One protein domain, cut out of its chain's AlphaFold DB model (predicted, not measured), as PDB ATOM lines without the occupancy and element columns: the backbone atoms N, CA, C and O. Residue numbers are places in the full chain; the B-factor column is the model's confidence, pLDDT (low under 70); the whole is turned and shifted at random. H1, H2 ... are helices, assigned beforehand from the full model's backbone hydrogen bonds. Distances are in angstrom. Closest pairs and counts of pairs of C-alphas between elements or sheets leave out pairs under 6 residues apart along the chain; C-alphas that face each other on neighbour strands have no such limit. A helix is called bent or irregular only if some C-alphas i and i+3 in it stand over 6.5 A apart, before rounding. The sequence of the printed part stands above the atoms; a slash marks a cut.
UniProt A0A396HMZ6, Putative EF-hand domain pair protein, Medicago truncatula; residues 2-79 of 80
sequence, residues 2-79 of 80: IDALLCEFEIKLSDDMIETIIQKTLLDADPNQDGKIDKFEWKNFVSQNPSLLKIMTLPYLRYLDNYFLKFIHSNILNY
ATOM      1  N   ILE A   2     200.576 157.748 159.104       86.75
ATOM      2  CA  ILE A   2     199.921 157.155 160.284       86.75
ATOM      3  C   ILE A   2     199.715 158.185 161.404       86.75
ATOM      4  O   ILE A   2     198.602 158.296 161.899       86.75
ATOM      5  N   ASP A   3     200.711 159.019 161.713       85.81
ATOM      6  CA  ASP A   3     200.575 160.040 162.771       85.81
ATOM      7  C   ASP A   3     199.453 161.043 162.490       85.81
ATOM      8  O   ASP A   3     198.713 161.425 163.388       85.81
ATOM      9  N   ALA A   4     199.286 161.438 161.224       89.75
ATOM     10  CA  ALA A   4     198.214 162.342 160.818       89.75
ATOM     11  C   ALA A   4     196.831 161.703 161.018       89.75
ATOM     12  O   ALA A   4     195.931 162.363 161.529       89.75
ATOM     13  N   LEU A   5     196.686 160.416 160.676       90.12
ATOM     14  CA  LEU A   5     195.453 159.664 160.913       90.12
ATOM     15  C   LEU A   5     195.175 159.525 162.414       90.12
ATOM     16  O   LEU A   5     194.067 159.797 162.857       90.12
ATOM     17  N   LEU A   6     196.174 159.147 163.215       92.44
ATOM     18  CA  LEU A   6     196.014 159.030 164.667       92.44
ATOM     19  C   LEU A   6     195.597 160.364 165.299       92.44
ATOM     20  O   LEU A   6     194.687 160.383 166.124       92.44
ATOM     21  N   CYS A   7     196.191 161.472 164.851       92.06
ATOM     22  CA  CYS A   7     195.784 162.817 165.249       92.06
ATOM     23  C   CYS A   7     194.332 163.135 164.863       92.06
ATOM     24  O   CYS A   7     193.612 163.696 165.683       92.06
ATOM     25  N   GLU A   8     193.887 162.772 163.656       93.38
ATOM     26  CA  GLU A   8     192.500 162.973 163.203       93.38
ATOM     27  C   GLU A   8     191.488 162.197 164.061       93.38
ATOM     28  O   GLU A   8     190.403 162.697 164.346       93.38
ATOM     29  N   PHE A   9     191.859 161.002 164.528       90.62
ATOM     30  CA  PHE A   9     191.040 160.196 165.438       90.62
ATOM     31  C   PHE A   9     191.237 160.538 166.928       90.62
ATOM     32  O   PHE A   9     190.690 159.842 167.781       90.62
ATOM     33  N   GLU A  10     192.016 161.579 167.251       95.12
ATOM     34  CA  GLU A  10     192.381 161.980 168.621       95.12
ATOM     35  C   GLU A  10     193.046 160.858 169.451       95.12
ATOM     36  O   GLU A  10     192.992 160.840 170.684       95.12
ATOM     37  N   ILE A  11     193.719 159.918 168.784       94.50
ATOM     38  CA  ILE A  11     194.417 158.795 169.415       94.50
ATOM     39  C   ILE A  11     195.881 159.180 169.653       94.50
ATOM     40  O   ILE A  11     196.599 159.547 168.727       94.50
ATOM     41  N   LYS A  12     196.354 159.039 170.898       93.19
ATOM     42  CA  LYS A  12     197.765 159.235 171.267       93.19
ATOM     43  C   LYS A  12     198.411 157.900 171.619       93.19
ATOM     44  O   LYS A  12     198.012 157.268 172.594       93.19
ATOM     45  N   LEU A  13     199.413 157.501 170.844       94.00
ATOM     46  CA  LEU A  13     200.233 156.309 171.067       94.00
ATOM     47  C   LEU A  13     201.703 156.721 171.173       94.00
ATOM     48  O   LEU A  13     202.082 157.764 170.647       94.00
ATOM     49  N   SER A  14     202.519 155.920 171.858       95.19
ATOM     50  CA  SER A  14     203.975 156.076 171.791       95.19
ATOM     51  C   SER A  14     204.518 155.526 170.473       95.19
ATOM     52  O   SER A  14     203.909 154.636 169.874       95.19
ATOM     53  N   ASP A  15     205.695 155.999 170.065       93.50
ATOM     54  CA  ASP A  15     206.370 155.533 168.848       93.50
ATOM     55  C   ASP A  15     206.563 154.006 168.856       93.50
ATOM     56  O   ASP A  15     206.240 153.336 167.878       93.50
ATOM     57  N   ASP A  16     206.948 153.426 170.000       95.94
ATOM     58  CA  ASP A  16     207.092 151.971 170.168       95.94
ATOM     59  C   ASP A  16     205.780 151.205 169.916       95.94
ATOM     60  O   ASP A  16     205.778 150.098 169.368       95.94
ATOM     61  N   MET A  17     204.637 151.778 170.313       94.88
ATOM     62  CA  MET A  17     203.329 151.170 170.063       94.88
ATOM     63  C   MET A  17     202.955 151.249 168.585       94.88
ATOM     64  O   MET A  17     202.408 150.282 168.054       94.88
ATOM     65  N   ILE A  18     203.251 152.370 167.925       93.75
ATOM     66  CA  ILE A  18     203.023 152.542 166.487       93.75
ATOM     67  C   ILE A  18     203.862 151.526 165.708       93.75
ATOM     68  O   ILE A  18     203.316 150.794 164.883       93.75
ATOM     69  N   GLU A  19     205.149 151.407 166.034       94.81
ATOM     70  CA  GLU A  19     206.060 150.427 165.438       94.81
ATOM     71  C   GLU A  19     205.538 148.995 165.637       94.81
ATOM     72  O   GLU A  19     205.436 148.223 164.686       94.81
ATOM     73  N   THR A  20     205.088 148.660 166.850       96.31
ATOM     74  CA  THR A  20     204.500 147.342 167.149       96.31
ATOM     75  C   THR A  20     203.249 147.055 166.308       96.31
ATOM     76  O   THR A  20     203.041 145.920 165.871       96.31
ATOM     77  N   ILE A  21     202.392 148.056 166.083       94.00
ATOM     78  CA  ILE A  21     201.185 147.916 165.252       94.00
ATOM     79  C   ILE A  21     201.572 147.687 163.789       94.00
ATOM     80  O   ILE A  21     201.010 146.796 163.147       94.00
ATOM     81  N   ILE A  22     202.535 148.453 163.271       93.75
ATOM     82  CA  ILE A  22     203.028 148.313 161.896       93.75
ATOM     83  C   ILE A  22     203.643 146.927 161.696       93.75
ATOM     84  O   ILE A  22     203.262 146.230 160.759       93.75
ATOM     85  N   GLN A  23     204.517 146.490 162.605       95.19
ATOM     86  CA  GLN A  23     205.160 145.179 162.535       95.19
ATOM     87  C   GLN A  23     204.143 144.038 162.532       95.19
ATOM     88  O   GLN A  23     204.216 143.163 161.674       95.19
ATOM     89  N   LYS A  24     203.151 144.062 163.431       95.81
ATOM     90  CA  LYS A  24     202.079 143.051 163.436       95.81
ATOM     91  C   LYS A  24     201.261 143.071 162.148       95.81
ATOM     92  O   LYS A  24     200.966 142.017 161.604       95.81
ATOM     93  N   THR A  25     200.938 144.259 161.640       95.62
ATOM     94  CA  THR A  25     200.180 144.397 160.390       95.62
ATOM     95  C   THR A  25     200.950 143.816 159.208       95.62
ATOM     96  O   THR A  25     200.359 143.109 158.399       95.62
ATOM     97  N   LEU A  26     202.257 144.076 159.111       96.25
ATOM     98  CA  LEU A  26     203.099 143.509 158.057       96.25
ATOM     99  C   LEU A  26     203.220 141.989 158.189       96.25
ATOM    100  O   LEU A  26     203.052 141.298 157.196       96.25
ATOM    101  N   LEU A  27     203.417 141.453 159.397       96.31
ATOM    102  CA  LEU A  27     203.481 140.000 159.604       96.31
ATOM    103  C   LEU A  27     202.226 139.265 159.114       96.31
ATOM    104  O   LEU A  27     202.330 138.148 158.612       96.31
ATOM    105  N   ASP A  28     201.057 139.891 159.254       96.06
ATOM    106  CA  ASP A  28     199.789 139.286 158.848       96.06
ATOM    107  C   ASP A  28     199.438 139.557 157.371       96.06
ATOM    108  O   ASP A  28     198.779 138.734 156.729       96.06
ATOM    109  N   ALA A  29     199.833 140.714 156.828       97.19
ATOM    110  CA  ALA A  29     199.424 141.176 155.499       97.19
ATOM    111  C   ALA A  29     200.480 140.980 154.396       97.19
ATOM    112  O   ALA A  29     200.100 140.981 153.229       97.19
ATOM    113  N   ASP A  30     201.755 140.801 154.748       98.00
ATOM    114  CA  ASP A  30     202.888 140.554 153.843       98.00
ATOM    115  C   ASP A  30     203.444 139.129 154.073       98.00
ATOM    116  O   ASP A  30     204.424 138.919 154.797       98.00
ATOM    117  N   PRO A  31     202.806 138.095 153.489       95.44
ATOM    118  CA  PRO A  31     203.246 136.711 153.647       95.44
ATOM    119  C   PRO A  31     204.579 136.421 152.947       95.44
ATOM    120  O   PRO A  31     205.207 135.401 153.244       95.44
ATOM    121  N   ASN A  32     204.984 137.262 151.991       95.94
ATOM    122  CA  ASN A  32     206.200 137.067 151.210       95.94
ATOM    123  C   ASN A  32     207.435 137.720 151.876       95.94
ATOM    124  O   ASN A  32     208.562 137.332 151.562       95.94
ATOM    125  N   GLN A  33     207.206 138.612 152.847       95.31
ATOM    126  CA  GLN A  33     208.199 139.307 153.668       95.31
ATOM    127  C   GLN A  33     209.136 140.228 152.874       95.31
ATOM    128  O   GLN A  33     210.309 140.390 153.229       95.31
ATOM    129  N   ASP A  34     208.646 140.851 151.803       96.62
ATOM    130  CA  ASP A  34     209.382 141.862 151.038       96.62
ATOM    131  C   ASP A  34     209.269 143.280 151.635       96.62
ATOM    132  O   ASP A  34     209.903 144.227 151.144       96.62
ATOM    133  N   GLY A  35     208.507 143.419 152.725       95.00
ATOM    134  CA  GLY A  35     208.265 144.657 153.454       95.00
ATOM    135  C   GLY A  35     207.213 145.549 152.798       95.00
ATOM    136  O   GLY A  35     207.115 146.735 153.137       95.00
ATOM    137  N   LYS A  36     206.457 145.031 151.829       95.12
ATOM    138  CA  LYS A  36     205.413 145.745 151.096       95.12
ATOM    139  C   LYS A  36     204.147 144.900 151.082       95.12
ATOM    140  O   LYS A  36     204.154 143.710 151.323       95.12
ATOM    141  N   ILE A  37     203.028 145.571 150.833       97.62
ATOM    142  CA  ILE A  37     201.736 144.911 150.674       97.62
ATOM    143  C   ILE A  37     201.246 145.258 149.278       97.62
ATOM    144  O   ILE A  37     200.902 146.414 148.993       97.62
ATOM    145  N   ASP A  38     201.236 144.273 148.391       98.00
ATOM    146  CA  ASP A  38     200.715 144.430 147.045       98.00
ATOM    147  C   ASP A  38     199.177 144.307 146.993       98.00
ATOM    148  O   ASP A  38     198.477 144.116 147.990       98.00
ATOM    149  N   LYS A  39     198.594 144.461 145.796       97.88
ATOM    150  CA  LYS A  39     197.131 144.396 145.625       97.88
ATOM    151  C   LYS A  39     196.555 143.006 145.896       97.88
ATOM    152  O   LYS A  39     195.403 142.913 146.323       97.88
ATOM    153  N   PHE A  40     197.286 141.948 145.563       97.94
ATOM    154  CA  PHE A  40     196.856 140.573 145.778       97.94
ATOM    155  C   PHE A  40     196.905 140.231 147.267       97.94
ATOM    156  O   PHE A  40     195.924 139.714 147.802       97.94
ATOM    157  N   GLU A  41     197.986 140.607 147.935       98.31
ATOM    158  CA  GLU A  41     198.184 140.463 149.374       98.31
ATOM    159  C   GLU A  41     197.135 141.238 150.157       98.31
ATOM    160  O   GLU A  41     196.412 140.649 150.963       98.31
ATOM    161  N   TRP A  42     196.931 142.518 149.824       97.44
ATOM    162  CA  TRP A  42     195.876 143.326 150.425       97.44
ATOM    163  C   TRP A  42     194.501 142.684 150.239       97.44
ATOM    164  O   TRP A  42     193.736 142.569 151.195       97.44
ATOM    165  N   LYS A  43     194.183 142.219 149.021       97.44
ATOM    166  CA  LYS A  43     192.905 141.555 148.728       97.44
ATOM    167  C   LYS A  43     192.725 140.285 149.560       97.44
ATOM    168  O   LYS A  43     191.630 140.061 150.075       97.44
ATOM    169  N   ASN A  44     193.764 139.465 149.686       97.38
ATOM    170  CA  ASN A  44     193.727 138.258 150.503       97.38
ATOM    171  C   ASN A  44     193.519 138.613 151.985       97.38
ATOM    172  O   ASN A  44     192.590 138.103 152.613       97.38
ATOM    173  N   PHE A  45     194.291 139.566 152.506       97.62
ATOM    174  CA  PHE A  45     194.223 140.011 153.894       97.62
ATOM    175  C   PHE A  45     192.838 140.557 154.277       97.62
ATOM    176  O   PHE A  45     192.244 140.116 155.265       97.62
ATOM    177  N   VAL A  46     192.254 141.448 153.464       96.94
ATOM    178  CA  VAL A  46     190.912 141.996 153.743       96.94
ATOM    179  C   VAL A  46     189.789 140.987 153.518       96.94
ATOM    180  O   VAL A  46     188.727 141.127 154.120       96.94
ATOM    181  N   SER A  47     189.995 139.957 152.687       96.69
ATOM    182  CA  SER A  47     189.003 138.887 152.515       96.69
ATOM    183  C   SER A  47     188.850 138.031 153.774       96.69
ATOM    184  O   SER A  47     187.746 137.584 154.079       96.69
ATOM    185  N   GLN A  48     189.937 137.867 154.535       96.94
ATOM    186  CA  GLN A  48     189.933 137.197 155.837       96.94
ATOM    187  C   GLN A  48     189.483 138.137 156.966       96.94
ATOM    188  O   GLN A  48     188.930 137.679 157.963       96.94
ATOM    189  N   ASN A  49     189.648 139.453 156.783       96.69
ATOM    190  CA  ASN A  49     189.326 140.490 157.766       96.69
ATOM    191  C   ASN A  49     188.341 141.548 157.214       96.69
ATOM    192  O   ASN A  49     188.675 142.735 157.136       96.69
ATOM    193  N   PRO A  50     187.102 141.172 156.840       96.19
ATOM    194  CA  PRO A  50     186.181 142.071 156.135       96.19
ATOM    195  C   PRO A  50     185.767 143.323 156.928       96.19
ATOM    196  O   PRO A  50     185.343 144.315 156.332       96.19
ATOM    197  N   SER A  51     185.917 143.331 158.257       96.06
ATOM    198  CA  SER A  51     185.669 144.511 159.100       96.06
ATOM    199  C   SER A  51     186.586 145.696 158.768       96.06
ATOM    200  O   SER A  51     186.163 146.839 158.947       96.06
ATOM    201  N   LEU A  52     187.785 145.453 158.222       94.44
ATOM    202  CA  LEU A  52     188.712 146.501 157.776       94.44
ATOM    203  C   LEU A  52     188.115 147.368 156.659       94.44
ATOM    204  O   LEU A  52     188.436 148.547 156.546       94.44
ATOM    205  N   LEU A  53     187.191 146.818 155.866       95.38
ATOM    206  CA  LEU A  53     186.516 147.537 154.782       95.38
ATOM    207  C   LEU A  53     185.305 148.350 155.258       95.38
ATOM    208  O   LEU A  53     184.655 149.014 154.447       95.38
ATOM    209  N   LYS A  54     184.994 148.360 156.561       92.69
ATOM    210  CA  LYS A  54     183.879 149.151 157.104       92.69
ATOM    211  C   LYS A  54     184.028 150.642 156.785       92.69
ATOM    212  O   LYS A  54     183.034 151.281 156.461       92.69
ATOM    213  N   ILE A  55     185.255 151.171 156.801       89.44
ATOM    214  CA  ILE A  55     185.550 152.570 156.437       89.44
ATOM    215  C   ILE A  55     185.295 152.882 154.952       89.44
ATOM    216  O   ILE A  55     185.105 154.038 154.597       89.44
ATOM    217  N   MET A  56     185.238 151.859 154.090       92.25
ATOM    218  CA  MET A  56     184.941 151.994 152.657       92.25
ATOM    219  C   MET A  56     183.436 151.941 152.359       92.25
ATOM    220  O   MET A  56     183.030 152.030 151.203       92.25
ATOM    221  N   THR A  57     182.592 151.764 153.381       91.06
ATOM    222  CA  THR A  57     181.144 151.614 153.218       91.06
ATOM    223  C   THR A  57     180.414 152.810 153.814       91.06
ATOM    224  O   THR A  57     180.518 153.084 155.007       91.06
ATOM    225  N   LEU A  58     179.592 153.479 153.003       91.31
ATOM    226  CA  LEU A  58     178.681 154.532 153.451       91.31
ATOM    227  C   LEU A  58     177.251 153.967 153.537       91.31
ATOM    228  O   LEU A  58     176.530 153.957 152.536       91.31
ATOM    229  N   PRO A  59     176.806 153.463 154.706       86.88
ATOM    230  CA  PRO A  59     175.562 152.695 154.812       86.88
ATOM    231  C   PRO A  59     174.305 153.517 154.504       86.88
ATOM    232  O   PRO A  59     173.300 152.965 154.058       86.88
ATOM    233  N   TYR A  60     174.354 154.834 154.707       82.69
ATOM    234  CA  TYR A  60     173.242 155.740 154.427       82.69
ATOM    235  C   TYR A  60     172.949 155.889 152.929       82.69
ATOM    236  O   TYR A  60     171.812 156.201 152.577       82.69
ATOM    237  N   LEU A  61     173.915 155.587 152.047       87.00
ATOM    238  CA  LEU A  61     173.684 155.598 150.599       87.00
ATOM    239  C   LEU A  61     172.586 154.606 150.187       87.00
ATOM    240  O   LEU A  61     171.871 154.840 149.219       87.00
ATOM    241  N   ARG A  62     172.382 153.536 150.966       84.69
ATOM    242  CA  ARG A  62     171.316 152.549 150.736       84.69
ATOM    243  C   ARG A  62     169.907 153.126 150.880       84.69
ATOM    244  O   ARG A  62     168.955 152.555 150.362       84.69
ATOM    245  N   TYR A  63     169.762 154.218 151.619       82.75
ATOM    246  CA  TYR A  63     168.467 154.778 151.991       82.75
ATOM    247  C   TYR A  63     168.208 156.135 151.334       82.75
ATOM    248  O   TYR A  63     167.280 156.828 151.748       82.75
ATOM    249  N   LEU A  64     169.012 156.530 150.339       79.94
ATOM    250  CA  LEU A  64     168.909 157.843 149.697       79.94
ATOM    251  C   LEU A  64     167.502 158.135 149.174       79.94
ATOM    252  O   LEU A  64     167.000 159.224 149.433       79.94
ATOM    253  N   ASP A  65     166.824 157.161 148.563       75.94
ATOM    254  CA  ASP A  65     165.451 157.346 148.069       75.94
ATOM    255  C   ASP A  65     164.468 157.663 149.208       75.94
ATOM    256  O   ASP A  65     163.638 158.566 149.104       75.94
ATOM    257  N   ASN A  66     164.614 156.990 150.354       73.00
ATOM    258  CA  ASN A  66     163.785 157.236 151.536       73.00
ATOM    259  C   ASN A  66     164.080 158.598 152.175       73.00
ATOM    260  O   ASN A  66     163.166 159.257 152.673       73.00
ATOM    261  N   TYR A  67     165.346 159.024 152.187       71.38
ATOM    262  CA  TYR A  67     165.730 160.337 152.703       71.38
ATOM    263  C   TYR A  67     165.282 161.465 151.774       71.38
ATOM    264  O   TYR A  67     164.783 162.477 152.262       71.38
ATOM    265  N   PHE A  68     165.382 161.277 150.458       71.19
ATOM    266  CA  PHE A  68     164.902 162.234 149.468       71.19
ATOM    267  C   PHE A  68     163.382 162.407 149.554       71.19
ATOM    268  O   PHE A  68     162.895 163.531 149.663       71.19
ATOM    269  N   LEU A  69     162.623 161.309 149.626       70.12
ATOM    270  CA  LEU A  69     161.168 161.357 149.808       70.12
ATOM    271  C   LEU A  69     160.766 162.039 151.124       70.12
ATOM    272  O   LEU A  69     159.856 162.869 151.132       70.12
ATOM    273  N   LYS A  70     161.466 161.756 152.232       73.88
ATOM    274  CA  LYS A  70     161.248 162.450 153.515       73.88
ATOM    275  C   LYS A  70     161.583 163.938 153.444       73.88
ATOM    276  O   LYS A  70     160.843 164.743 154.002       73.88
ATOM    277  N   PHE A  71     162.661 164.313 152.757       74.75
ATOM    278  CA  PHE A  71     163.045 165.710 152.561       74.75
ATOM    279  C   PHE A  71     161.978 166.479 151.772       74.75
ATOM    280  O   PHE A  71     161.579 167.567 152.183       74.75
ATOM    281  N   ILE A  72     161.465 165.902 150.682       72.31
ATOM    282  CA  ILE A  72     160.383 166.505 149.895       72.31
ATOM    283  C   ILE A  72     159.105 166.626 150.735       72.31
ATOM    284  O   ILE A  72     158.519 167.704 150.794       72.31
ATOM    285  N   HIS A  73     158.704 165.567 151.446       68.88
ATOM    286  CA  HIS A  73     157.503 165.575 152.286       68.88
ATOM    287  C   HIS A  73     157.582 166.615 153.416       68.88
ATOM    288  O   HIS A  73     156.632 167.362 153.637       68.88
ATOM    289  N   SER A  74     158.730 166.707 154.097       73.56
ATOM    290  CA  SER A  74     158.952 167.697 155.155       73.56
ATOM    291  C   SER A  74     158.936 169.129 154.624       73.56
ATOM    292  O   SER A  74     158.445 170.010 155.319       73.56
ATOM    293  N   ASN A  75     159.470 169.383 153.427       69.44
ATOM    294  CA  ASN A  75     159.441 170.724 152.850       69.44
ATOM    295  C   ASN A  75     158.036 171.098 152.379       69.44
ATOM    296  O   ASN A  75     157.596 172.196 152.683       69.44
ATOM    297  N   ILE A  76     157.301 170.201 151.715       66.38
ATOM    298  CA  ILE A  76     155.934 170.486 151.244       66.38
ATOM    299  C   ILE A  76     154.987 170.797 152.415       66.38
ATOM    300  O   ILE A  76     154.220 171.749 152.322       66.38
ATOM    301  N   LEU A  77     155.072 170.062 153.529       59.66
ATOM    302  CA  LEU A  77     154.263 170.332 154.727       59.66
ATOM    303  C   LEU A  77     154.611 171.646 155.442       59.66
ATOM    304  O   LEU A  77     153.776 172.161 156.167       59.66
ATOM    305  N   ASN A  78     155.813 172.196 155.250       56.94
ATOM    306  CA  ASN A  78     156.190 173.489 155.830       56.94
ATOM    307  C   ASN A  78     155.671 174.694 155.014       56.94
ATOM    308  O   ASN A  78     155.832 175.831 155.453       56.94
ATOM    309  N   TYR A  79     155.077 174.461 153.836       51.50
ATOM    310  CA  TYR A  79     154.472 175.491 152.976       51.50
ATOM    311  C   TYR A  79     152.932 175.401 152.902       51.50
ATOM    312  O   TYR A  79     152.330 176.100 152.084       51.50
TER     313      TYR A  79
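AT A GLANCE: This is residues 2 to 79 of the 80 residues of the protein "Putative EF-hand domain pair protein" of Medicago truncatula (UniProt A0A396HMZ6). An open C of three helices bears a long arm: H2 is the back of the C, H1 folds back near its first end, and H3 crosses its last end about perpendicular. From H3 the chain runs out through the short H4 into the long, kinked H5, and residues 47 to 79 stick out with no other part of the domain packed on them. The printed part has 78 residues with five named helices, H1, H2, H3, H4 and H5 in that order, and no named strand; the class is all helix, with 58 residues in the helices. The whole is extended, with a radius of gyration of the C-alphas of 20.5 A, and the C-alphas span 63 by 31 by 15 A, the arm making the length.

IN THESE COORDINATES: The printed part begins with H1, residues 2 to 8, 9.9 A from first to last C-alpha; C-alpha 2 is at (199.921, 157.155, 160.284). H2 holds residues 15 to 29 and is 20.8 A long, from C-alpha 15 at (206.370, 155.533, 168.848) to C-alpha 29 at (199.424, 141.176, 155.499). H3, residues 39 to 48, measures 14.4 A. H4, residues 50 to 56, measures 10.6 A and is irregular, but only just: C-alphas 52 and 55 are 7.0 A apart. H5, residues 59 to 77, is the longest helix, with 19 residues and 27.7 A from first to last C-alpha, ending at C-alpha 77 at (154.263, 170.332, 154.727). H5 is irregular, with C-alphas 62 and 65 lying 8.0 A apart, and it has a kink of 53 degrees near residue 66.

HOW THE PARTS SIT: H1 and H2 are near each other, with 5 pairs of C-alphas within 10 A; they only just fail to come within 8 A, their closest C-alphas being 8.3 A apart. The link between them, 6 residues, is short. After H2 a short link of 9 residues comes before H3. H2 and H3 touch, with 4 pairs of C-alphas within 8 A, and H2 does so with residues 28 to 29 alone. Their closest C-alphas are those of Ala 29 and Phe 45, 5.6 A apart, and their lines are about perpendicular at 87 degrees. H1 and H3 are apart. A tight link of 1 residue joins H3 to H4. These two are close but not clearly touching, with the C-alphas of Val 46 and Leu 52 the closest at 6.4 A; they stand at a steep tilt of 64 degrees and run opposite ways. H4 is apart from H1 and H2. A tight link of 2 residues leads on to H5, which is apart from H1, H2, H3 and H4. In H1, H2 and H3 every O i to N i+4 pair is within hydrogen-bond range. In H4 0 of 3 such pairs are within range, beside 3 of 4 O i to N i+3 pairs, and in H5 11 of 15 O i to N i+4 pairs are.

THE WHOLE: The two C-alphas farthest apart are those of Gln 33 and Tyr 79, at 64.8 A, while the first and last printed C-alphas, of Ile 2 and Tyr 79, are 49.6 A apart. Residues 47 to 79 stand free, of which 50 to 56 belong to H4 and 59 to 77 to H5. Without them the body of 45 residues spans 31 by 19 by 13 A, with a radius of gyration of 12.3 A. The centre of H4 is nearest to the mean of the C-alphas, at 4.8 A, and that of H5 farthest, at 26.0 A. The printed part has no cut and no long link. The mean pLDDT of the printed part is 88.9; that of H5 is 75, and residue 73 and residues 75 to 79 are under 70, where the model's confidence is low.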